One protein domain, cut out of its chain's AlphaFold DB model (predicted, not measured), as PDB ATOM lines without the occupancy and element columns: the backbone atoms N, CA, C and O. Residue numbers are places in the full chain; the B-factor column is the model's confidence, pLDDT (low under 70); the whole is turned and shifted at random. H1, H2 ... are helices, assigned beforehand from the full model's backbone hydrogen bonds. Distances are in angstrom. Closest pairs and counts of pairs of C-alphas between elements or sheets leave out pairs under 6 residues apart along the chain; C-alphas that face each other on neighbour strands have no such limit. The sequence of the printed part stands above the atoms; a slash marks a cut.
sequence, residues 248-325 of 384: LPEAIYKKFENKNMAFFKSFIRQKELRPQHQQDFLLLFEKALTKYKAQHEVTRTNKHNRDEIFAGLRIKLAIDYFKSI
ATOM      1  N   LEU A 248      49.677  51.011 -24.837       94.25
ATOM      2  CA  LEU A 248      48.640  50.248 -24.154       94.25
ATOM      3  C   LEU A 248      48.321  50.860 -22.785       94.25
ATOM      4  O   LEU A 248      49.254  51.237 -22.075       94.25
ATOM      5  N   PRO A 249      47.039  50.883 -22.374       96.50
ATOM      6  CA  PRO A 249      46.675  51.181 -20.994       96.50
ATOM      7  C   PRO A 249      47.411  50.261 -20.013       96.50
ATOM      8  O   PRO A 249      47.547  49.058 -20.258       96.50
ATOM      9  N   GLU A 250      47.876  50.818 -18.897       95.69
ATOM     10  CA  GLU A 250      48.778  50.133 -17.964       95.69
ATOM     11  C   GLU A 250      48.181  48.831 -17.406       95.69
ATOM     12  O   GLU A 250      48.866  47.806 -17.332       95.69
ATOM     13  N   ALA A 251      46.889  48.829 -17.056       96.62
ATOM     14  CA  ALA A 251      46.243  47.642 -16.505       96.62
ATOM     15  C   ALA A 251      46.136  46.512 -17.540       96.62
ATOM     16  O   ALA A 251      46.290  45.340 -17.189       96.62
ATOM     17  N   ILE A 252      45.920  46.848 -18.817       97.12
ATOM     18  CA  ILE A 252      45.953  45.878 -19.917       97.12
ATOM     19  C   ILE A 252      47.381  45.368 -20.108       97.12
ATOM     20  O   ILE A 252      47.590  44.154 -20.121       97.12
ATOM     21  N   TYR A 253      48.367  46.268 -20.182       96.31
ATOM     22  CA  TYR A 253      49.778  45.914 -20.346       96.31
ATOM     23  C   TYR A 253      50.251  44.913 -19.281       96.31
ATOM     24  O   TYR A 253      50.799  43.862 -19.617       96.31
ATOM     25  N   LYS A 254      49.929  45.163 -18.005       95.88
ATOM     26  CA  LYS A 254      50.234  44.250 -16.890       95.88
ATOM     27  C   LYS A 254      49.636  42.853 -17.079       95.88
ATOM     28  O   LYS A 254      50.220  41.862 -16.643       95.88
ATOM     29  N   LYS A 255      48.470  42.716 -17.721       96.38
ATOM     30  CA  LYS A 255      47.897  41.389 -18.015       96.38
ATOM     31  C   LYS A 255      48.673  40.652 -19.105       96.38
ATOM     32  O   LYS A 255      48.817  39.434 -18.991       96.38
ATOM     33  N   PHE A 256      49.169  41.373 -20.110       95.94
ATOM     34  CA  PHE A 256      50.028  40.812 -21.152       95.94
ATOM     35  C   PHE A 256      51.389  40.384 -20.592       95.94
ATOM     36  O   PHE A 256      51.835  39.271 -20.862       95.94
ATOM     37  N   GLU A 257      52.001  41.217 -19.748       94.56
ATOM     38  CA  GLU A 257      53.258  40.912 -19.055       94.56
ATOM     39  C   GLU A 257      53.161  39.624 -18.225       94.56
ATOM     40  O   GLU A 257      54.012  38.740 -18.329       94.56
ATOM     41  N   ASN A 258      52.052  39.460 -17.498       95.56
ATOM     42  CA  ASN A 258      51.754  38.256 -16.723       95.56
ATOM     43  C   ASN A 258      51.229  37.076 -17.563       95.56
ATOM     44  O   ASN A 258      50.857  36.045 -17.003       95.56
ATOM     45  N   LYS A 259      51.155  37.212 -18.897       94.88
ATOM     46  CA  LYS A 259      50.689  36.176 -19.838       94.88
ATOM     47  C   LYS A 259      49.322  35.601 -19.460       94.88
ATOM     48  O   LYS A 259      49.075  34.396 -19.546       94.88
ATOM     49  N   ASN A 260      48.409  36.462 -19.010       93.44
ATOM     50  CA  ASN A 260      47.119  36.023 -18.498       93.44
ATOM     51  C   ASN A 260      46.230  35.486 -19.637       93.44
ATOM     52  O   ASN A 260      45.675  36.255 -20.425       93.44
ATOM     53  N   MET A 261      46.074  34.160 -19.714       89.38
ATOM     54  CA  MET A 261      45.213  33.488 -20.702       89.38
ATOM     55  C   MET A 261      43.713  33.654 -20.411       89.38
ATOM     56  O   MET A 261      42.875  33.442 -21.287       89.38
ATOM     57  N   ALA A 262      43.362  34.040 -19.186       92.31
ATOM     58  CA  ALA A 262      41.998  34.270 -18.734       92.31
ATOM     59  C   ALA A 262      41.576  35.748 -18.837       92.31
ATOM     60  O   ALA A 262      40.563  36.111 -18.250       92.31
ATOM     61  N   PHE A 263      42.297  36.587 -19.599       93.00
ATOM     62  CA  PHE A 263      42.030  38.031 -19.719       93.00
ATOM     63  C   PHE A 263      40.544  38.362 -19.919       93.00
ATOM     64  O   PHE A 263      39.969  39.110 -19.138       93.00
ATOM     65  N   PHE A 264      39.918  37.754 -20.933       91.00
ATOM     66  CA  PHE A 264      38.494  37.949 -21.228       91.00
ATOM     67  C   PHE A 264      37.577  37.085 -20.358       91.00
ATOM     68  O   PHE A 264      36.430  37.444 -20.127       91.00
ATOM     69  N   LYS A 265      38.071  35.944 -19.856       92.25
ATOM     70  CA  LYS A 265      37.297  35.068 -18.961       92.25
ATOM     71  C   LYS A 265      37.056  35.717 -17.598       92.25
ATOM     72  O   LYS A 265      36.093  35.367 -16.933       92.25
ATOM     73  N   SER A 266      37.917  36.650 -17.194       89.88
ATOM     74  CA  SER A 266      37.783  37.394 -15.944       89.88
ATOM     75  C   SER A 266      36.879  38.627 -16.065       89.88
ATOM     76  O   SER A 266      36.936  39.485 -15.186       89.88
ATOM     77  N   PHE A 267      36.148  38.802 -17.171       94.88
ATOM     78  CA  PHE A 267      35.266  39.956 -17.333       94.88
ATOM     79  C   PHE A 267      34.007  39.766 -16.484       94.88
ATOM     80  O   PHE A 267      33.310  38.758 -16.599       94.88
ATOM     81  N   ILE A 268      33.724  40.749 -15.635       95.44
ATOM     82  CA  ILE A 268      32.584  40.765 -14.719       95.44
ATOM     83  C   ILE A 268      31.469  41.616 -15.333       95.44
ATOM     84  O   ILE A 268      31.721  42.654 -15.949       95.44
ATOM     85  N   ARG A 269      30.214  41.177 -15.190       93.88
ATOM     86  CA  ARG A 269      29.052  41.896 -15.741       93.88
ATOM     87  C   ARG A 269      28.721  43.154 -14.933       93.88
ATOM     88  O   ARG A 269      28.536  44.221 -15.524       93.88
ATOM     89  N   GLN A 270      28.720  43.027 -13.605       94.88
ATOM     90  CA  GLN A 270      28.435  44.104 -12.653       94.88
ATOM     91  C   GLN A 270      29.399  45.276 -12.854       94.88
ATOM     92  O   GLN A 270      30.610  45.102 -12.745       94.88
ATOM     93  N   LYS A 271      28.853  46.455 -13.181       93.69
ATOM     94  CA  LYS A 271      29.616  47.655 -13.565       93.69
ATOM     95  C   LYS A 271      30.563  48.123 -12.457       93.69
ATOM     96  O   LYS A 271      31.699  48.472 -12.755       93.69
ATOM     97  N   GLU A 272      30.107  48.059 -11.211       94.50
ATOM     98  CA  GLU A 272      30.833  48.517 -10.019       94.50
ATOM     99  C   GLU A 272      32.043  47.642  -9.681       94.50
ATOM    100  O   GLU A 272      33.056  48.141  -9.203       94.50
ATOM    101  N   LEU A 273      31.976  46.345  -9.995       95.62
ATOM    102  CA  LEU A 273      33.043  45.386  -9.698       95.62
ATOM    103  C   LEU A 273      33.982  45.138 -10.886       95.62
ATOM    104  O   LEU A 273      34.793  44.211 -10.849       95.62
ATOM    105  N   ARG A 274      33.883  45.917 -11.973       95.38
ATOM    106  CA  ARG A 274      34.739  45.698 -13.147       95.38
ATOM    107  C   ARG A 274      36.192  46.020 -12.803       95.38
ATOM    108  O   ARG A 274      36.483  47.164 -12.455       95.38
ATOM    109  N   PRO A 275      37.127  45.072 -12.969       96.50
ATOM    110  CA  PRO A 275      38.541  45.348 -12.771       96.50
ATOM    111  C   PRO A 275      39.051  46.361 -13.806       96.50
ATOM    112  O   PRO A 275      38.545  46.422 -14.929       96.50
ATOM    113  N   GLN A 276      40.100  47.109 -13.455       97.12
ATOM    114  CA  GLN A 276      40.613  48.213 -14.278       97.12
ATOM    115  C   GLN A 276      40.914  47.807 -15.729       97.12
ATOM    116  O   GLN A 276      40.534  48.505 -16.661       97.12
ATOM    117  N   HIS A 277      41.514  46.633 -15.955       96.38
ATOM    118  CA  HIS A 277      41.839  46.170 -17.312       96.38
ATOM    119  C   HIS A 277      40.598  45.941 -18.186       96.38
ATOM    120  O   HIS A 277      40.679  46.064 -19.407       96.38
ATOM    121  N   GLN A 278      39.457  45.597 -17.579       97.31
ATOM    122  CA  GLN A 278      38.186  45.472 -18.285       97.31
ATOM    123  C   GLN A 278      37.612  46.854 -18.611       97.31
ATOM    124  O   GLN A 278      37.108  47.043 -19.715       97.31
ATOM    125  N   GLN A 279      37.700  47.814 -17.686       97.31
ATOM    126  CA  GLN A 279      37.259  49.192 -17.932       97.31
ATOM    127  C   GLN A 279      38.058  49.829 -19.079       97.31
ATOM    128  O   GLN A 279      37.464  50.332 -20.032       97.31
ATOM    129  N   ASP A 280      39.387  49.700 -19.045       97.19
ATOM    130  CA  ASP A 280      40.286  50.183 -20.098       97.19
ATOM    131  C   ASP A 280      39.957  49.548 -21.456       97.19
ATOM    132  O   ASP A 280      39.924  50.225 -22.485       97.19
ATOM    133  N   PHE A 281      39.678  48.238 -21.472       97.31
ATOM    134  CA  PHE A 281      39.311  47.535 -22.699       97.31
ATOM    135  C   PHE A 281      37.977  48.041 -23.261       97.31
ATOM    136  O   PHE A 281      37.883  48.311 -24.456       97.31
ATOM    137  N   LEU A 282      36.955  48.190 -22.411       96.75
ATOM    138  CA  LEU A 282      35.642  48.692 -22.826       96.75
ATOM    139  C   LEU A 282      35.736  50.124 -23.359       96.75
ATOM    140  O   LEU A 282      35.120  50.427 -24.375       96.75
ATOM    141  N   LEU A 283      36.570  50.976 -22.757       97.12
ATOM    142  CA  LEU A 283      36.823  52.324 -23.266       97.12
ATOM    143  C   LEU A 283      37.429  52.299 -24.679       97.12
ATOM    144  O   LEU A 283      37.015  53.063 -25.552       97.12
ATOM    145  N   LEU A 284      38.406  51.421 -24.927       97.31
ATOM    146  CA  LEU A 284      38.985  51.249 -26.263       97.31
ATOM    147  C   LEU A 284      37.965  50.698 -27.268       97.31
ATOM    148  O   LEU A 284      37.972  51.107 -28.431       97.31
ATOM    149  N   PHE A 285      37.090  49.800 -26.819       97.50
ATOM    150  CA  PHE A 285      36.026  49.225 -27.634       97.50
ATOM    151  C   PHE A 285      34.970  50.266 -28.027       97.50
ATOM    152  O   PHE A 285      34.667  50.391 -29.210       97.50
ATOM    153  N   GLU A 286      34.502  51.093 -27.090       97.31
ATOM    154  CA  GLU A 286      33.571  52.195 -27.378       97.31
ATOM    155  C   GLU A 286      34.176  53.242 -28.325       97.31
ATOM    156  O   GLU A 286      33.516  53.729 -29.250       97.31
ATOM    157  N   LYS A 287      35.476  53.540 -28.173       97.00
ATOM    158  CA  LYS A 287      36.202  54.400 -29.121       97.00
ATOM    159  C   LYS A 287      36.237  53.793 -30.525       97.00
ATOM    160  O   LYS A 287      36.077  54.520 -31.505       97.00
ATOM    161  N   ALA A 288      36.442  52.480 -30.644       96.62
ATOM    162  CA  ALA A 288      36.419  51.789 -31.932       96.62
ATOM    163  C   ALA A 288      35.010  51.773 -32.550       96.62
ATOM    164  O   ALA A 288      34.872  52.053 -33.740       96.62
ATOM    165  N   LEU A 289      33.971  51.540 -31.741       96.50
ATOM    166  CA  LEU A 289      32.571  51.605 -32.173       96.50
ATOM    167  C   LEU A 289      32.199  52.991 -32.696       96.50
ATOM    168  O   LEU A 289      31.619  53.103 -33.771       96.50
ATOM    169  N   THR A 290      32.564  54.047 -31.969       97.00
ATOM    170  CA  THR A 290      32.295  55.431 -32.387       97.00
ATOM    171  C   THR A 290      32.967  55.751 -33.722       97.00
ATOM    172  O   THR A 290      32.339  56.336 -34.602       97.00
ATOM    173  N   LYS A 291      34.221  55.315 -33.915       96.56
ATOM    174  CA  LYS A 291      34.931  55.489 -35.192       96.56
ATOM    175  C   LYS A 291      34.268  54.731 -36.339       96.56
ATOM    176  O   LYS A 291      34.104  55.304 -37.408       96.56
ATOM    177  N   TYR A 292      33.851  53.489 -36.103       96.38
ATOM    178  CA  TYR A 292      33.122  52.699 -37.095       96.38
ATOM    179  C   TYR A 292      31.808  53.382 -37.502       96.38
ATOM    180  O   TYR A 292      31.539  53.559 -38.687       96.38
ATOM    181  N   LYS A 293      31.013  53.825 -36.520       96.06
ATOM    182  CA  LYS A 293      29.749  54.538 -36.756       96.06
ATOM    183  C   LYS A 293      29.946  55.798 -37.593       96.06
ATOM    184  O   LYS A 293      29.185  56.023 -38.525       96.06
ATOM    185  N   ALA A 294      30.987  56.576 -37.295       96.75
ATOM    186  CA  ALA A 294      31.329  57.773 -38.056       96.75
ATOM    187  C   ALA A 294      31.785  57.451 -39.490       96.75
ATOM    188  O   ALA A 294      31.388  58.139 -40.418       96.75
ATOM    189  N   GLN A 295      32.590  56.400 -39.676       96.69
ATOM    190  CA  GLN A 295      33.119  56.014 -40.988       96.69
ATOM    191  C   GLN A 295      32.046  55.452 -41.934       96.69
ATOM    192  O   GLN A 295      32.165  55.612 -43.145       96.69
ATOM    193  N   HIS A 296      31.026  54.786 -41.390       94.88
ATOM    194  CA  HIS A 296      29.954  54.153 -42.164       94.88
ATOM    195  C   HIS A 296      28.619  54.908 -42.095       94.88
ATOM    196  O   HIS A 296      27.623  54.405 -42.604       94.88
ATOM    197  N   GLU A 297      28.580  56.074 -41.440       96.00
ATOM    198  CA  GLU A 297      27.373  56.899 -41.253       96.00
ATOM    199  C   GLU A 297      26.186  56.137 -40.618       96.00
ATOM    200  O   GLU A 297      25.017  56.405 -40.891       96.00
ATOM    201  N   VAL A 298      26.476  55.182 -39.724       94.75
ATOM    202  CA  VAL A 298      25.459  54.358 -39.045       94.75
ATOM    203  C   VAL A 298      25.267  54.770 -37.586       94.75
ATOM    204  O   VAL A 298      26.220  54.947 -36.832       94.75
ATOM    205  N   THR A 299      24.016  54.861 -37.131       92.62
ATOM    206  CA  THR A 299      23.688  55.193 -35.727       92.62
ATOM    207  C   THR A 299      23.746  53.968 -34.807       92.62
ATOM    208  O   THR A 299      24.173  54.053 -33.646       92.62
ATOM    209  N   ARG A 300      23.362  52.801 -35.335       92.62
ATOM    210  CA  ARG A 300      23.334  51.511 -34.637       92.62
ATOM    211  C   ARG A 300      24.236  50.503 -35.342       92.62
ATOM    212  O   ARG A 300      24.289  50.449 -36.564       92.62
ATOM    213  N   THR A 301      24.942  49.698 -34.556       94.75
ATOM    214  CA  THR A 301      25.764  48.591 -35.049       94.75
ATOM    215  C   THR A 301      25.082  47.275 -34.710       94.75
ATOM    216  O   THR A 301      24.660  47.062 -33.574       94.75
ATOM    217  N   ASN A 302      24.957  46.387 -35.697       95.81
ATOM    218  CA  ASN A 302      24.447  45.041 -35.462       95.81
ATOM    219  C   ASN A 302      25.470  44.208 -34.660       95.81
ATOM    220  O   ASN A 302      26.641  44.578 -34.516       95.81
ATOM    221  N   LYS A 303      25.025  43.066 -34.128       95.88
ATOM    222  CA  LYS A 303      25.879  42.165 -33.341       95.88
ATOM    223  C   LYS A 303      27.114  41.698 -34.117       95.88
ATOM    224  O   LYS A 303      28.201  41.678 -33.557       95.88
ATOM    225  N   HIS A 304      26.949  41.375 -35.397       96.62
ATOM    226  CA  HIS A 304      28.035  40.894 -36.246       96.62
ATOM    227  C   HIS A 304      29.179  41.915 -36.349       96.62
ATOM    228  O   HIS A 304      30.314  41.593 -36.014       96.62
ATOM    229  N   ASN A 305      28.867  43.173 -36.663       95.75
ATOM    230  CA  ASN A 305      29.846  44.257 -36.735       95.75
ATOM    231  C   ASN A 305      30.502  44.507 -35.370       95.75
ATOM    232  O   ASN A 305      31.698  44.778 -35.293       95.75
ATOM    233  N   ARG A 306      29.748  44.395 -34.265       96.69
ATOM    234  CA  ARG A 306      30.319  44.492 -32.908       96.69
ATOM    235  C   ARG A 306      31.326  43.373 -32.640       96.69
ATOM    236  O   ARG A 306      32.393  43.653 -32.095       96.69
ATOM    237  N   ASP A 307      31.008  42.141 -33.029       96.88
ATOM    238  CA  ASP A 307      31.896  40.985 -32.884       96.88
ATOM    239  C   ASP A 307      33.160  41.130 -33.754       96.88
ATOM    240  O   ASP A 307      34.264  40.829 -33.289       96.88
ATOM    241  N   GLU A 308      33.038  41.671 -34.971       96.25
ATOM    242  CA  GLU A 308      34.180  41.985 -35.842       96.25
ATOM    243  C   GLU A 308      35.075  43.084 -35.259       96.25
ATOM    244  O   GLU A 308      36.292  42.911 -35.173       96.25
ATOM    245  N   ILE A 309      34.488  44.189 -34.783       96.56
ATOM    246  CA  ILE A 309      35.225  45.268 -34.105       96.56
ATOM    247  C   ILE A 309      35.950  44.716 -32.875       96.56
ATOM    248  O   ILE A 309      37.110  45.052 -32.628       96.56
ATOM    249  N   PHE A 310      35.294  43.837 -32.114       96.62
ATOM    250  CA  PHE A 310      35.884  43.199 -30.943       96.62
ATOM    251  C   PHE A 310      37.079  42.319 -31.332       96.62
ATOM    252  O   PHE A 310      38.139  42.401 -30.703       96.62
ATOM    253  N   ALA A 311      36.939  41.499 -32.378       96.38
ATOM    254  CA  ALA A 311      38.016  40.658 -32.896       96.38
ATOM    255  C   ALA A 311      39.198  41.496 -33.415       96.38
ATOM    256  O   ALA A 311      40.345  41.230 -33.050       96.38
ATOM    257  N   GLY A 312      38.922  42.557 -34.178       96.56
ATOM    258  CA  GLY A 312      39.935  43.487 -34.675       96.56
ATOM    259  C   GLY A 312      40.678  44.201 -33.546       96.56
ATOM    260  O   GLY A 312      41.908  44.270 -33.551       96.56
ATOM    261  N   LEU A 313      39.961  44.662 -32.514       96.75
ATOM    262  CA  LEU A 313      40.576  45.283 -31.339       96.75
ATOM    263  C   LEU A 313      41.466  44.295 -30.574       96.75
ATOM    264  O   LEU A 313      42.559  44.651 -30.140       96.75
ATOM    265  N   ARG A 314      41.025  43.044 -30.440       95.81
ATOM    266  CA  ARG A 314      41.785  41.974 -29.785       95.81
ATOM    267  C   ARG A 314      43.107  41.684 -30.506       95.81
ATOM    268  O   ARG A 314      44.139  41.583 -29.842       95.81
ATOM    269  N   ILE A 315      43.095  41.605 -31.839       96.50
ATOM    270  CA  ILE A 315      44.311  41.456 -32.659       96.50
ATOM    271  C   ILE A 315      45.212  42.681 -32.497       96.50
ATOM    272  O   ILE A 315      46.408  42.553 -32.235       96.50
ATOM    273  N   LYS A 316      44.633  43.881 -32.582       96.00
ATOM    274  CA  LYS A 316      45.380  45.129 -32.452       96.00
ATOM    275  C   LYS A 316      46.108  45.240 -31.111       96.00
ATOM    276  O   LYS A 316      47.286  45.568 -31.107       96.00
ATOM    277  N   LEU A 317      45.451  44.922 -29.993       97.06
ATOM    278  CA  LEU A 317      46.083  44.942 -28.666       97.06
ATOM    279  C   LEU A 317      47.274  43.980 -28.580       97.06
ATOM    280  O   LEU A 317      48.312  44.332 -28.020       97.06
ATOM    281  N   ALA A 318      47.144  42.783 -29.162       96.88
ATOM    282  CA  ALA A 318      48.239  41.822 -29.236       96.88
ATOM    283  C   ALA A 318      49.421  42.363 -30.051       96.88
ATOM    284  O   ALA A 318      50.569  42.220 -29.638       96.88
ATOM    285  N   ILE A 319      49.155  43.020 -31.180       96.12
ATOM    286  CA  ILE A 319      50.198  43.598 -32.034       96.12
ATOM    287  C   ILE A 319      50.841  44.828 -31.387       96.12
ATOM    288  O   ILE A 319      52.057  44.993 -31.469       96.12
ATOM    289  N   ASP A 320      50.068  45.672 -30.708       96.06
ATOM    290  CA  ASP A 320      50.599  46.816 -29.968       96.06
ATOM    291  C   ASP A 320      51.529  46.345 -28.833       96.06
ATOM    292  O   ASP A 320      52.605  46.919 -28.653       96.06
ATOM    293  N   TYR A 321      51.186  45.250 -28.138       96.94
ATOM    294  CA  TYR A 321      52.083  44.614 -27.163       96.94
ATOM    295  C   TYR A 321      53.299  43.961 -27.836       96.94
ATOM    296  O   TYR A 321      54.427  44.111 -27.379       96.94
ATOM    297  N   PHE A 322      53.112  43.266 -28.962       96.75
ATOM    298  CA  PHE A 322      54.220  42.705 -29.738       96.75
ATOM    299  C   PHE A 322      55.247  43.779 -30.112       96.75
ATOM    300  O   PHE A 322      56.451  43.581 -29.946       96.75
ATOM    301  N   LYS A 323      54.778  44.945 -30.568       95.56
ATOM    302  CA  LYS A 323      55.631  46.076 -30.944       95.56
ATOM    303  C   LYS A 323      56.459  46.606 -29.775       95.56
ATOM    304  O   LYS A 323      57.567  47.084 -30.027       95.56
ATOM    305  N   SER A 324      55.996  46.474 -28.535       95.62
ATOM    306  CA  SER A 324      56.729  46.922 -27.348       95.62
ATOM    307  C   SER A 324      57.586  45.858 -26.666       95.62
ATOM    308  O   SER A 324      58.446  46.203 -25.861       95.62
ATOM    309  N   ILE A 325      57.423  44.576 -27.004       95.00
ATOM    310  CA  ILE A 325      58.305  43.519 -26.497       95.00
ATOM    311  C   ILE A 325      59.725  43.705 -27.042       95.00
ATOM    312  O   ILE A 325      59.916  43.939 -28.240       95.00
TER     313      ILE A 325
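What this domain is: This is residues 248 to 325 of the 384 residues of an uncharacterized protein of Gigaspora rosea (UniProt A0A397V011). Two long helices, H2 and H3, cross steeply as a skewed X, the first half of H3 passing over the middle of H2. The short helix H1 sits across the first turns of H2 and near the last turns of H3, and the long unnamed stretch of residues 258 to 275 loops from H1 back to H2. The printed part has 78 residues with three named helices, in the order H1, H2, H3, and no named strand; its class is all helix. It is only just compact, close to loose, with a radius of gyration of the C-alphas of 13.4 A and spans of 39 by 32 by 18 A.

How they stand to each other: Start with H1, residues 250 to 257, which touches H2, residues 276 to 296, through residues 276 to 281 of H2 alone. Their closest C-alphas are those of Ala 251 and His 277, 4.7 A apart, and their lines stand about perpendicular at 75 degrees. Next look at H3, residues 303 to 324: its residues 306 to 313 touch residues 284 to 289 of H2. The closest C-alphas there, of Phe 285 and Phe 310, are 6.9 A apart, and the helices run opposite ways at a steep tilt of 61 degrees. H1 and H3 are close but not clearly touching, their closest C-alphas being those of Tyr 253 and Tyr 321, 7.3 A apart. In H1, H2 and H3 every O i to N i+4 pair is within hydrogen-bond range.

Where its parts are: Find C-alpha 250 at (48.778, 50.133, -17.964), where H1 begins; it ends at Glu 257. H2 runs 30.4 A from Gln 276, C-alpha at (40.613, 48.213, -14.278), to His 296. H3 runs 31.8 A from Lys 303 to Ser 324, C-alpha at (56.729, 46.922, -27.348).

The domain as a whole: The two C-alphas farthest apart, of Asn 258 and Glu 297, are 39.3 A from each other. The link from H1 to H2 is long, with 18 residues, and the link from H2 to H3 is short, with 6. The printed part has no cut, and no printed residue is under 70 in pLDDT.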